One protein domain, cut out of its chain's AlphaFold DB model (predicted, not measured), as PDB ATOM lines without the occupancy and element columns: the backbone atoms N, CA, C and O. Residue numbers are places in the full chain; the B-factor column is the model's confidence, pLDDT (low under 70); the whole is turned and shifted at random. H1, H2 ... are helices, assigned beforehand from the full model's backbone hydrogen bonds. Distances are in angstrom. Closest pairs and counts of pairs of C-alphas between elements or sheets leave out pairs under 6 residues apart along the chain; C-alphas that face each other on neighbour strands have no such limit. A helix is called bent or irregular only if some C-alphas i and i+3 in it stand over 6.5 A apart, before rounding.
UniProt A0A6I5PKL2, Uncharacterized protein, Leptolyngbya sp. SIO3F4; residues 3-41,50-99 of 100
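AT A GLANCE: This is residues 3 to 41 and 50 to 99 of the 100 residues of an uncharacterized protein of Leptolyngbya sp. SIO3F4 (UniProt A0A6I5PKL2). A long bent helix, H3, and helix H4 make a three-sided open frame: arm H3a turns into arm H3b, and H4 folds back from there until its last residues reach H3a. H1 meets H3a crosswise near the frame's corner with H4, and its residues 3 to 15 stick out as a free arm that makes much of the length. The printed part has 89 residues with four named helices, H1 to H4 in chain order, and no named strand; the class is all helix. It is loose, with a radius of gyration of the C-alphas of 16.4 A, and spans 58 by 28 by 23 A.

IN THESE COORDINATES: H3, residues 51 to 78, was assigned as one helix by its hydrogen bonds but is bent: C-alphas 67 and 70 are 7.8 A apart. Its arms are H3a, residues 51 to 67, 24.9 A, and H3b, residues 70 to 78, 13.0 A. H4, residues 80 to 97, 25.5 A, ends at C-alpha 97 (-31.357, -88.669, 38.311); it is irregular, C-alphas 81 and 84 being 7.4 A apart. H1, residues 3 to 29, 38.8 A, begins at C-alpha 3 (-29.082, -89.615, 1.245). H2 is residues 33 to 36.

HOW THE PARTS SIT: H3a and H3b stand about perpendicular, at 78 degrees. Residues 17 to 28 of H1 touch H3a about perpendicular, at 83 degrees, closest at C-alphas Gly 24 and Gly 55, 3.8 A. H3a touches H4, closest at C-alphas Gly 58 and Met 96, 6.6 A. H3b and H4 only just touch, only at the corner, with 3 pairs of C-alphas within 8 A, closest Met 76 and Arg 83, 6.3 A. H2 only just touches H4, with 3 pairs within 8 A, closest at C-alphas Tyr 35 and Ala 92, 6.9 A. H1 and H3b are apart. Every O i to N i+4 pair is within hydrogen-bond range in H1, H3a and H3b, 12 of 14 in H4; H2 is too short for one.

THE WHOLE: The C-alphas farthest apart, Asp 3 and His 81, are 59.0 A apart. Residues 42 to 49 are not printed, with 17.5 A between C-alphas 41 and 50. No link printed whole is long. Confidence is under 70 at residues 33 to 34 and 36 to 41.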
ATOM      1  N   ASP A   3     -28.715 -90.904   0.635       74.44
ATOM      2  CA  ASP A   3     -29.082 -89.615   1.245       74.44
ATOM      3  C   ASP A   3     -30.044 -89.769   2.427       74.44
ATOM      4  O   ASP A   3     -29.975 -89.015   3.390       74.44
ATOM      5  N   ARG A   4     -30.910 -90.793   2.399       83.50
ATOM      6  CA  ARG A   4     -31.852 -91.080   3.494       83.50
ATOM      7  C   ARG A   4     -31.148 -91.601   4.745       83.50
ATOM      8  O   ARG A   4     -31.510 -91.197   5.842       83.50
ATOM      9  N   CYS A   5     -30.133 -92.453   4.584       84.12
ATOM     10  CA  CYS A   5     -29.333 -92.952   5.705       84.12
ATOM     11  C   CYS A   5     -28.476 -91.836   6.308       84.12
ATOM     12  O   CYS A   5     -28.400 -91.717   7.526       84.12
ATOM     13  N   PHE A   6     -27.883 -90.990   5.459       89.31
ATOM     14  CA  PHE A   6     -27.119 -89.831   5.911       89.31
ATOM     15  C   PHE A   6     -28.001 -88.818   6.652       89.31
ATOM     16  O   PHE A   6     -27.661 -88.406   7.757       89.31
ATOM     17  N   LEU A   7     -29.168 -88.473   6.098       92.38
ATOM     18  CA  LEU A   7     -30.110 -87.562   6.748       92.38
ATOM     19  C   LEU A   7     -30.605 -88.127   8.085       92.38
ATOM     20  O   LEU A   7     -30.620 -87.409   9.079       92.38
ATOM     21  N   ALA A   8     -30.963 -89.414   8.130       92.12
ATOM     22  CA  ALA A   8     -31.375 -90.072   9.367       92.12
ATOM     23  C   ALA A   8     -30.263 -90.036  10.426       92.12
ATOM     24  O   ALA A   8     -30.533 -89.720  11.581       92.12
ATOM     25  N   LEU A   9     -29.011 -90.284  10.028       94.12
ATOM     26  CA  LEU A   9     -27.858 -90.199  10.922       94.12
ATOM     27  C   LEU A   9     -27.676 -88.779  11.476       94.12
ATOM     28  O   LEU A   9     -27.527 -88.617  12.684       94.12
ATOM     29  N   VAL A  10     -27.729 -87.754  10.619       94.25
ATOM     30  CA  VAL A  10     -27.603 -86.349  11.042       94.25
ATOM     31  C   VAL A  10     -28.718 -85.967  12.016       94.25
ATOM     32  O   VAL A  10     -28.441 -85.351  13.041       94.25
ATOM     33  N   VAL A  11     -29.960 -86.376  11.748       94.69
ATOM     34  CA  VAL A  11     -31.094 -86.119  12.651       94.69
ATOM     35  C   VAL A  11     -30.878 -86.785  14.010       94.69
ATOM     36  O   VAL A  11     -31.079 -86.140  15.035       94.69
ATOM     37  N   VAL A  12     -30.421 -88.040  14.042       94.44
ATOM     38  CA  VAL A  12     -30.129 -88.746  15.302       94.44
ATOM     39  C   VAL A  12     -29.006 -88.059  16.082       94.44
ATOM     40  O   VAL A  12     -29.132 -87.896  17.294       94.44
ATOM     41  N   ILE A  13     -27.944 -87.606  15.407       92.31
ATOM     42  CA  ILE A  13     -26.840 -86.876  16.047       92.31
ATOM     43  C   ILE A  13     -27.344 -85.560  16.651       92.31
ATOM     44  O   ILE A  13     -27.087 -85.290  17.820       92.31
ATOM     45  N   VAL A  14     -28.112 -84.771  15.896       94.56
ATOM     46  CA  VAL A  14     -28.651 -83.487  16.376       94.56
ATOM     47  C   VAL A  14     -29.612 -83.686  17.548       94.56
ATOM     48  O   VAL A  14     -29.589 -82.901  18.497       94.56
ATOM     49  N   LEU A  15     -30.436 -84.737  17.519       92.38
ATOM     50  CA  LEU A  15     -31.317 -85.083  18.636       92.38
ATOM     51  C   LEU A  15     -30.516 -85.456  19.887       92.38
ATOM     52  O   LEU A  15     -30.824 -84.960  20.968       92.38
ATOM     53  N   ALA A  16     -29.474 -86.279  19.746       90.69
ATOM     54  CA  ALA A  16     -28.603 -86.655  20.857       90.69
ATOM     55  C   ALA A  16     -27.891 -85.435  21.470       90.69
ATOM     56  O   ALA A  16     -27.912 -85.266  22.691       90.69
ATOM     57  N   ASP A  17     -27.340 -84.548  20.636       88.88
ATOM     58  CA  ASP A  17     -26.692 -83.308  21.080       88.88
ATOM     59  C   ASP A  17     -27.671 -82.364  21.785       88.88
ATOM     60  O   ASP A  17     -27.345 -81.784  22.826       88.88
ATOM     61  N   SER A  18     -28.887 -82.235  21.253       90.94
ATOM     62  CA  SER A  18     -29.930 -81.385  21.836       90.94
ATOM     63  C   SER A  18     -30.361 -81.899  23.209       90.94
ATOM     64  O   SER A  18     -30.420 -81.123  24.163       90.94
ATOM     65  N   LEU A  19     -30.590 -83.210  23.340       89.38
ATOM     66  CA  LEU A  19     -30.955 -83.841  24.612       89.38
ATOM     67  C   LEU A  19     -29.843 -83.694  25.659       89.38
ATOM     68  O   LEU A  19     -30.111 -83.292  26.791       89.38
ATOM     69  N   ALA A  20     -28.587 -83.948  25.283       88.25
ATOM     70  CA  ALA A  20     -27.452 -83.785  26.189       88.25
ATOM     71  C   ALA A  20     -27.243 -82.316  26.607       88.25
ATOM     72  O   ALA A  20     -26.906 -82.040  27.759       88.25
ATOM     73  N   THR A  21     -27.497 -81.366  25.702       88.88
ATOM     74  CA  THR A  21     -27.455 -79.928  26.002       88.88
ATOM     75  C   THR A  21     -28.551 -79.530  26.993       88.88
ATOM     76  O   THR A  21     -28.254 -78.863  27.983       88.88
ATOM     77  N   MET A  22     -29.793 -79.979  26.781       88.25
ATOM     78  CA  MET A  22     -30.906 -79.728  27.708       88.25
ATOM     79  C   MET A  22     -30.625 -80.303  29.100       88.25
ATOM     80  O   MET A  22     -30.796 -79.606  30.100       88.25
ATOM     81  N   HIS A  23     -30.112 -81.534  29.166       85.25
ATOM     82  CA  HIS A  23     -29.724 -82.166  30.427       85.25
ATOM     83  C   HIS A  23     -28.654 -81.344  31.164       85.25
ATOM     84  O   HIS A  23     -28.772 -81.072  32.358       85.25
ATOM     85  N   GLY A  24     -27.630 -80.866  30.451       85.56
ATOM     86  CA  GLY A  24     -26.615 -79.983  31.024       85.56
ATOM     87  C   GLY A  24     -27.165 -78.658  31.554       85.56
ATOM     88  O   GLY A  24     -26.752 -78.205  32.623       85.56
ATOM     89  N   GLN A  25     -28.123 -78.051  30.851       86.81
ATOM     90  CA  GLN A  25     -28.804 -76.836  31.314       86.81
ATOM     91  C   GLN A  25     -29.606 -77.086  32.593       86.81
ATOM     92  O   GLN A  25     -29.538 -76.286  33.531       86.81
ATOM     93  N   GLN A  26     -30.313 -78.213  32.669       85.75
ATOM     94  CA  GLN A  26     -31.067 -78.602  33.860       85.75
ATOM     95  C   GLN A  26     -30.140 -78.867  35.054       85.75
ATOM     96  O   GLN A  26     -30.406 -78.391  36.158       85.75
ATOM     97  N   MET A  27     -28.996 -79.519  34.828       83.69
ATOM     98  CA  MET A  27     -27.968 -79.703  35.857       83.69
ATOM     99  C   MET A  27     -27.407 -78.369  36.382       83.69
ATOM    100  O   MET A  27     -27.207 -78.236  37.591       83.69
ATOM    101  N   LYS A  28     -27.194 -77.367  35.513       83.31
ATOM    102  CA  LYS A  28     -26.804 -76.003  35.932       83.31
ATOM    103  C   LYS A  28     -27.899 -75.317  36.743       83.31
ATOM    104  O   LYS A  28     -27.609 -74.675  37.748       83.31
ATOM    105  N   HIS A  29     -29.163 -75.470  36.347       83.06
ATOM    106  CA  HIS A  29     -30.288 -74.919  37.104       83.06
ATOM    107  C   HIS A  29     -30.365 -75.509  38.524       83.06
ATOM    108  O   HIS A  29     -30.626 -74.791  39.489       83.06
ATOM    109  N   LEU A  30     -30.064 -76.803  38.666       81.31
ATOM    110  CA  LEU A  30     -29.996 -77.508  39.949       81.31
ATOM    111  C   LEU A  30     -28.693 -77.256  40.733       81.31
ATOM    112  O   LEU A  30     -28.507 -77.841  41.799       81.31
ATOM    113  N   ARG A  31     -27.798 -76.388  40.234       78.06
ATOM    114  CA  ARG A  31     -26.476 -76.077  40.815       78.06
ATOM    115  C   ARG A  31     -25.572 -77.299  41.015       78.06
ATOM    116  O   ARG A  31     -24.680 -77.305  41.861       78.06
ATOM    117  N   ILE A  32     -25.797 -78.356  40.234       75.88
ATOM    118  CA  ILE A  32     -24.990 -79.583  40.277       75.88
ATOM    119  C   ILE A  32     -23.607 -79.328  39.664       75.88
ATOM    120  O   ILE A  32     -22.650 -80.029  39.982       75.88
ATOM    121  N   ASP A  33     -23.473 -78.308  38.819       69.62
ATOM    122  CA  ASP A  33     -22.206 -77.850  38.249       69.62
ATOM    123  C   ASP A  33     -21.172 -77.453  39.316       69.62
ATOM    124  O   ASP A  33     -19.980 -77.638  39.089       69.62
ATOM    125  N   GLU A  34     -21.597 -77.013  40.502       68.94
ATOM    126  CA  GLU A  34     -20.684 -76.739  41.620       68.94
ATOM    127  C   GLU A  34     -20.025 -78.018  42.170       68.94
ATOM    128  O   GLU A  34     -18.883 -77.980  42.624       68.94
ATOM    129  N   TYR A  35     -20.716 -79.161  42.096       71.00
ATOM    130  CA  TYR A  35     -20.225 -80.452  42.589       71.00
ATOM    131  C   TYR A  35     -19.608 -81.311  41.476       71.00
ATOM    132  O   TYR A  35     -18.473 -81.772  41.584       71.00
ATOM    133  N   ALA A  36     -20.352 -81.526  40.393       65.69
ATOM    134  CA  ALA A  36     -19.961 -82.376  39.270       65.69
ATOM    135  C   ALA A  36     -19.048 -81.653  38.276       65.69
ATOM    136  O   ALA A  36     -18.218 -82.278  37.624       65.69
ATOM    137  N   GLY A  37     -19.192 -80.332  38.175       61.41
ATOM    138  CA  GLY A  37     -18.337 -79.467  37.371       61.41
ATOM    139  C   GLY A  37     -17.188 -78.849  38.167       61.41
ATOM    140  O   GLY A  37     -16.585 -77.900  37.666       61.41
ATOM    141  N   TYR A  38     -16.882 -79.348  39.377       57.94
ATOM    142  CA  TYR A  38     -15.816 -78.820  40.235       57.94
ATOM    143  C   TYR A  38     -14.432 -79.005  39.593       57.94
ATOM    144  O   TYR A  38     -13.668 -79.918  39.906       57.94
ATOM    145  N   ILE A  39     -14.092 -78.090  38.694       51.81
ATOM    146  CA  ILE A  39     -12.740 -77.814  38.234       51.81
ATOM    147  C   ILE A  39     -12.295 -76.580  39.003       51.81
ATOM    148  O   ILE A  39     -12.738 -75.464  38.745       51.81
ATOM    149  N   GLN A  40     -11.464 -76.833  40.011       45.62
ATOM    150  CA  GLN A  40     -10.561 -75.897  40.675       45.62
ATOM    151  C   GLN A  40     -10.560 -74.472  40.101       45.62
ATOM    152  O   GLN A  40      -9.959 -74.192  39.069       45.62
ATOM    153  N   LYS A  41     -11.186 -73.561  40.851       46.91
ATOM    154  CA  LYS A  41     -10.626 -72.271  41.278       46.91
ATOM    155  C   LYS A  41      -9.525 -71.700  40.365       46.91
ATOM    156  O   LYS A  41      -8.399 -71.492  40.808       46.91
ATOM    157  N   SER A  50     -19.169 -76.779  28.040       81.44
ATOM    158  CA  SER A  50     -20.468 -76.572  27.405       81.44
ATOM    159  C   SER A  50     -21.554 -77.331  28.169       81.44
ATOM    160  O   SER A  50     -21.271 -78.331  28.833       81.44
ATOM    161  N   ASP A  51     -22.805 -76.882  28.048       82.50
ATOM    162  CA  ASP A  51     -23.955 -77.590  28.627       82.50
ATOM    163  C   ASP A  51     -23.971 -79.051  28.159       82.50
ATOM    164  O   ASP A  51     -24.070 -79.966  28.969       82.50
ATOM    165  N   PHE A  52     -23.706 -79.283  26.872       84.94
ATOM    166  CA  PHE A  52     -23.512 -80.615  26.304       84.94
ATOM    167  C   PHE A  52     -22.468 -81.460  27.060       84.94
ATOM    168  O   PHE A  52     -22.746 -82.589  27.468       84.94
ATOM    169  N   SER A  53     -21.270 -80.910  27.290       82.06
ATOM    170  CA  SER A  53     -20.194 -81.613  27.999       82.06
ATOM    171  C   SER A  53     -20.577 -81.936  29.441       82.06
ATOM    172  O   SER A  53     -20.181 -82.986  29.947       82.06
ATOM    173  N   LEU A  54     -21.314 -81.044  30.105       82.75
ATOM    174  CA  LEU A  54     -21.788 -81.258  31.467       82.75
ATOM    175  C   LEU A  54     -22.862 -82.353  31.514       82.75
ATOM    176  O   LEU A  54     -22.791 -83.235  32.370       82.75
ATOM    177  N   GLY A  55     -23.804 -82.343  30.565       85.44
ATOM    178  CA  GLY A  55     -24.851 -83.356  30.459       85.44
ATOM    179  C   GLY A  55     -24.289 -84.759  30.223       85.44
ATOM    180  O   GLY A  55     -24.631 -85.691  30.953       85.44
ATOM    181  N   LEU A  56     -23.341 -84.898  29.288       86.75
ATOM    182  CA  LEU A  56     -22.639 -86.166  29.051       86.75
ATOM    183  C   LEU A  56     -21.835 -86.639  30.266       86.75
ATOM    184  O   LEU A  56     -21.763 -87.841  30.539       86.75
ATOM    185  N   TYR A  57     -21.201 -85.711  30.986       84.94
ATOM    186  CA  TYR A  57     -20.461 -86.044  32.197       84.94
ATOM    187  C   TYR A  57     -21.392 -86.585  33.286       84.94
ATOM    188  O   TYR A  57     -21.090 -87.629  33.865       84.94
ATOM    189  N   GLY A  58     -22.545 -85.942  33.505       85.69
ATOM    190  CA  GLY A  58     -23.571 -86.407  34.440       85.69
ATOM    191  C   GLY A  58     -24.050 -87.824  34.120       85.69
ATOM    192  O   GLY A  58     -24.001 -88.698  34.984       85.69
ATOM    193  N   GLN A  59     -24.398 -88.098  32.858       87.00
ATOM    194  CA  GLN A  59     -24.813 -89.441  32.425       87.00
ATOM    195  C   GLN A  59     -23.727 -90.501  32.655       87.00
ATOM    196  O   GLN A  59     -24.004 -91.587  33.167       87.00
ATOM    197  N   ARG A  60     -22.469 -90.190  32.321       87.88
ATOM    198  CA  ARG A  60     -21.339 -91.100  32.564       87.88
ATOM    199  C   ARG A  60     -21.141 -91.366  34.052       87.88
ATOM    200  O   ARG A  60     -20.793 -92.481  34.433       87.88
ATOM    201  N   TRP A  61     -21.334 -90.345  34.878       86.38
ATOM    202  CA  TRP A  61     -21.173 -90.441  36.319       86.38
ATOM    203  C   TRP A  61     -22.264 -91.318  36.952       86.38
ATOM    204  O   TRP A  61     -21.930 -92.195  37.748       86.38
ATOM    205  N   LEU A  62     -23.526 -91.170  36.526       88.75
ATOM    206  CA  LEU A  62     -24.628 -92.064  36.917       88.75
ATOM    207  C   LEU A  62     -24.308 -93.524  36.573       88.75
ATOM    208  O   LEU A  62     -24.321 -94.386  37.450       88.75
ATOM    209  N   TYR A  63     -23.910 -93.777  35.324       90.75
ATOM    210  CA  TYR A  63     -23.555 -95.120  34.869       90.75
ATOM    211  C   TYR A  63     -22.374 -95.720  35.650       90.75
ATOM    212  O   TYR A  63     -22.405 -96.880  36.053       90.75
ATOM    213  N   ALA A  64     -21.330 -94.932  35.916       88.56
ATOM    214  CA  ALA A  64     -20.187 -95.386  36.704       88.56
ATOM    215  C   ALA A  64     -20.577 -95.721  38.154       88.56
ATOM    216  O   ALA A  64     -20.084 -96.703  38.716       88.56
ATOM    217  N   MET A  65     -21.470 -94.929  38.757       88.38
ATOM    218  CA  MET A  65     -21.984 -95.197  40.098       88.38
ATOM    219  C   MET A  65     -22.809 -96.480  40.147       88.38
ATOM    220  O   MET A  65     -22.674 -97.212  41.120       88.38
ATOM    221  N   ASP A  66     -23.589 -96.810  39.120       90.62
ATOM    222  CA  ASP A  66     -24.323 -98.082  39.091       90.62
ATOM    223  C   ASP A  66     -23.396 -99.303  39.083       90.62
ATOM    224  O   ASP A  66     -23.691-100.307  39.730       90.62
ATOM    225  N   ILE A  67     -22.232 -99.208  38.434       93.75
ATOM    226  CA  ILE A  67     -21.257-100.309  38.402       93.75
ATOM    227  C   ILE A  67     -20.482-100.401  39.726       93.75
ATOM    228  O   ILE A  67     -20.202-101.498  40.212       93.75
ATOM    229  N   TRP A  68     -20.076 -99.268  40.309       91.94
ATOM    230  CA  TRP A  68     -19.124 -99.252  41.433       91.94
ATOM    231  C   TRP A  68     -19.741 -98.935  42.799       91.94
ATOM    232  O   TRP A  68     -19.013 -98.950  43.796       91.94
ATOM    233  N   ALA A  69     -21.054 -98.688  42.883       90.88
ATOM    234  CA  ALA A  69     -21.734 -98.297  44.122       90.88
ATOM    235  C   ALA A  69     -21.415 -99.239  45.284       90.88
ATOM    236  O   ALA A  69     -21.018 -98.778  46.351       90.88
ATOM    237  N   GLU A  70     -21.530-100.553  45.079       93.94
ATOM    238  CA  GLU A  70     -21.303-101.541  46.139       93.94
ATOM    239  C   GLU A  70     -19.903-101.403  46.763       93.94
ATOM    240  O   GLU A  70     -19.746-101.361  47.987       93.94
ATOM    241  N   TRP A  71     -18.878-101.270  45.919       93.75
ATOM    242  CA  TRP A  71     -17.495-101.091  46.351       93.75
ATOM    243  C   TRP A  71     -17.286 -99.743  47.039       93.75
ATOM    244  O   TRP A  71     -16.606 -99.676  48.065       93.75
ATOM    245  N   ALA A  72     -17.911 -98.681  46.529       91.19
ATOM    246  CA  ALA A  72     -17.856 -97.357  47.135       91.19
ATOM    247  C   ALA A  72     -18.480 -97.346  48.543       91.19
ATOM    248  O   ALA A  72     -17.881 -96.803  49.474       91.19
ATOM    249  N   PHE A  73     -19.627 -98.006  48.739       92.75
ATOM    250  CA  PHE A  73     -20.262 -98.137  50.054       92.75
ATOM    251  C   PHE A  73     -19.395 -98.935  51.037       92.75
ATOM    252  O   PHE A  73     -19.216 -98.499  52.179       92.75
ATOM    253  N   LYS A  74     -18.789-100.048  50.599       94.38
ATOM    254  CA  LYS A  74     -17.842-100.822  51.426       94.38
ATOM    255  C   LYS A  74     -16.623 -99.987  51.823       94.38
ATOM    256  O   LYS A  74     -16.237 -99.977  52.988       94.38
ATOM    257  N   LEU A  75     -16.048 -99.236  50.883       92.19
ATOM    258  CA  LEU A  75     -14.903 -98.364  51.151       92.19
ATOM    259  C   LEU A  75     -15.245 -97.242  52.145       92.19
ATOM    260  O   LEU A  75     -14.422 -96.889  52.996       92.19
ATOM    261  N   MET A  76     -16.456 -96.691  52.057       93.31
ATOM    262  CA  MET A  76     -16.921 -95.629  52.954       93.31
ATOM    263  C   MET A  76     -17.228 -96.127  54.361       93.31
ATOM    264  O   MET A  76     -16.994 -95.389  55.317       93.31
ATOM    265  N   ALA A  77     -17.650 -97.385  54.515       92.12
ATOM    266  CA  ALA A  77     -17.769 -98.015  55.830       92.12
ATOM    267  C   ALA A  77     -16.416 -98.079  56.567       92.12
ATOM    268  O   ALA A  77     -16.375 -97.928  57.785       92.12
ATOM    269  N   LEU A  78     -15.306 -98.226  55.831       94.94
ATOM    270  CA  LEU A  78     -13.947 -98.240  56.389       94.94
ATOM    271  C   LEU A  78     -13.405 -96.836  56.711       94.94
ATOM    272  O   LEU A  78     -12.486 -96.701  57.515       94.94
ATOM    273  N   ASN A  79     -13.950 -95.786  56.089       91.94
ATOM    274  CA  ASN A  79     -13.453 -94.411  56.203       91.94
ATOM    275  C   ASN A  79     -14.556 -93.443  56.666       91.94
ATOM    276  O   ASN A  79     -14.942 -92.539  55.918       91.94
ATOM    277  N   PRO A  80     -15.040 -93.563  57.916       87.62
ATOM    278  CA  PRO A  80     -16.176 -92.779  58.407       87.62
ATOM    279  C   PRO A  80     -15.934 -91.263  58.361       87.62
ATOM    280  O   PRO A  80     -16.869 -90.494  58.156       87.62
ATOM    281  N   HIS A  81     -14.677 -90.819  58.462       92.19
ATOM    282  CA  HIS A  81     -14.298 -89.406  58.372       92.19
ATOM    283  C   HIS A  81     -14.540 -88.783  56.982       92.19
ATOM    284  O   HIS A  81     -14.610 -87.560  56.870       92.19
ATOM    285  N   LYS A  82     -14.702 -89.588  55.919       89.75
ATOM    286  CA  LYS A  82     -15.033 -89.113  54.558       89.75
ATOM    287  C   LYS A  82     -16.526 -89.186  54.231       89.75
ATOM    288  O   LYS A  82     -16.933 -88.760  53.151       89.75
ATOM    289  N   ARG A  83     -17.349 -89.683  55.161       88.19
ATOM    290  CA  ARG A  83     -18.784 -89.932  54.951       88.19
ATOM    291  C   ARG A  83     -19.553 -88.689  54.507       88.19
ATOM    292  O   ARG A  83     -20.408 -88.809  53.640       88.19
ATOM    293  N   LEU A  84     -19.233 -87.514  55.057       89.25
ATOM    294  CA  LEU A  84     -19.899 -86.258  54.696       89.25
ATOM    295  C   LEU A  84     -19.733 -85.934  53.201       89.25
ATOM    296  O   LEU A  84     -20.709 -85.698  52.497       89.25
ATOM    297  N   TYR A  85     -18.501 -86.001  52.690       87.00
ATOM    298  CA  TYR A  85     -18.213 -85.746  51.274       87.00
ATOM    299  C   TYR A  85     -18.857 -86.783  50.356       87.00
ATOM    300  O   TYR A  85     -19.321 -86.454  49.265       87.00
ATOM    301  N   PHE A  86     -18.922 -88.033  50.812       89.88
ATOM    302  CA  PHE A  86     -19.609 -89.093  50.088       89.88
ATOM    303  C   PHE A  86     -21.123 -88.867  50.025       89.88
ATOM    304  O   PHE A  86     -21.719 -89.038  48.966       89.88
ATOM    305  N   GLN A  87     -21.743 -88.411  51.117       89.38
ATOM    306  CA  GLN A  87     -23.165 -88.055  51.144       89.38
ATOM    307  C   GLN A  87     -23.491 -86.898  50.198       89.38
ATOM    308  O   GLN A  87     -24.510 -86.959  49.515       89.38
ATOM    309  N   HIS A  88     -22.622 -85.887  50.093       88.00
ATOM    310  CA  HIS A  88     -22.784 -84.834  49.085       88.00
ATOM    311  C   HIS A  88     -22.747 -85.393  47.655       88.00
ATOM    312  O   HIS A  88     -23.517 -84.948  46.811       88.00
ATOM    313  N   GLY A  89     -21.927 -86.417  47.396       88.12
ATOM    314  CA  GLY A  89     -21.928 -87.124  46.113       88.12
ATOM    315  C   GLY A  89     -23.204 -87.893  45.837       88.12
ATOM    316  O   GLY A  89     -23.742 -87.809  44.738       88.12
ATOM    317  N   LEU A  90     -23.743 -88.581  46.840       89.06
ATOM    318  CA  LEU A  90     -25.036 -89.255  46.720       89.06
ATOM    319  C   LEU A  90     -26.194 -88.265  46.523       89.06
ATOM    320  O   LEU A  90     -27.139 -88.574  45.808       89.06
ATOM    321  N   LEU A  91     -26.117 -87.070  47.113       88.94
ATOM    322  CA  LEU A  91     -27.089 -86.007  46.863       88.94
ATOM    323  C   LEU A  91     -26.964 -85.464  45.434       88.94
ATOM    324  O   LEU A  91     -27.963 -85.302  44.745       88.94
ATOM    325  N   ALA A  92     -25.742 -85.220  44.958       87.00
ATOM    326  CA  ALA A  92     -25.528 -84.808  43.575       87.00
ATOM    327  C   ALA A  92     -26.046 -85.868  42.592       87.00
ATOM    328  O   ALA A  92     -26.662 -85.513  41.592       87.00
ATOM    329  N   ARG A  93     -25.879 -87.161  42.911       87.75
ATOM    330  CA  ARG A  93     -26.474 -88.273  42.161       87.75
ATOM    331  C   ARG A  93     -27.981 -88.155  42.041       87.75
ATOM    332  O   ARG A  93     -28.497 -88.210  40.934       87.75
ATOM    333  N   SER A  94     -28.677 -88.030  43.170       88.12
ATOM    334  CA  SER A  94     -30.139 -88.018  43.166       88.12
ATOM    335  C   SER A  94     -30.685 -86.804  42.420       88.12
ATOM    336  O   SER A  94     -31.698 -86.911  41.735       88.12
ATOM    337  N   LEU A  95     -29.986 -85.668  42.485       85.81
ATOM    338  CA  LEU A  95     -30.318 -84.481  41.700       85.81
ATOM    339  C   LEU A  95     -30.067 -84.684  40.196       85.81
ATOM    340  O   LEU A  95     -30.849 -84.189  39.390       85.81
ATOM    341  N   MET A  96     -29.023 -85.427  39.807       85.00
ATOM    342  CA  MET A  96     -28.790 -85.796  38.402       85.00
ATOM    343  C   MET A  96     -29.848 -86.772  37.882       85.00
ATOM    344  O   MET A  96     -30.300 -86.636  36.755       85.00
ATOM    345  N   GLU A  97     -30.277 -87.744  38.689       85.00
ATOM    346  CA  GLU A  97     -31.357 -88.669  38.311       85.00
ATOM    347  C   GLU A  97     -32.692 -87.936  38.114       85.00
ATOM    348  O   GLU A  97     -33.490 -88.336  37.276       85.00
ATOM    349  N   GLN A  98     -32.922 -86.834  38.836       81.56
ATOM    350  CA  GLN A  98     -34.077 -85.948  38.637       81.56
ATOM    351  C   GLN A  98     -33.939 -85.026  37.416       81.56
ATOM    352  O   GLN A  98     -34.917 -84.382  37.030       81.56
ATOM    353  N   SER A  99     -32.733 -84.903  36.847       70.12
ATOM    354  CA  SER A  99     -32.478 -84.084  35.659       70.12
ATOM    355  C   SER A  99     -32.560 -84.836  34.333       70.12
ATOM    356  O   SER A  99     -32.479 -84.189  33.290       70.12
TER     357      SER A  99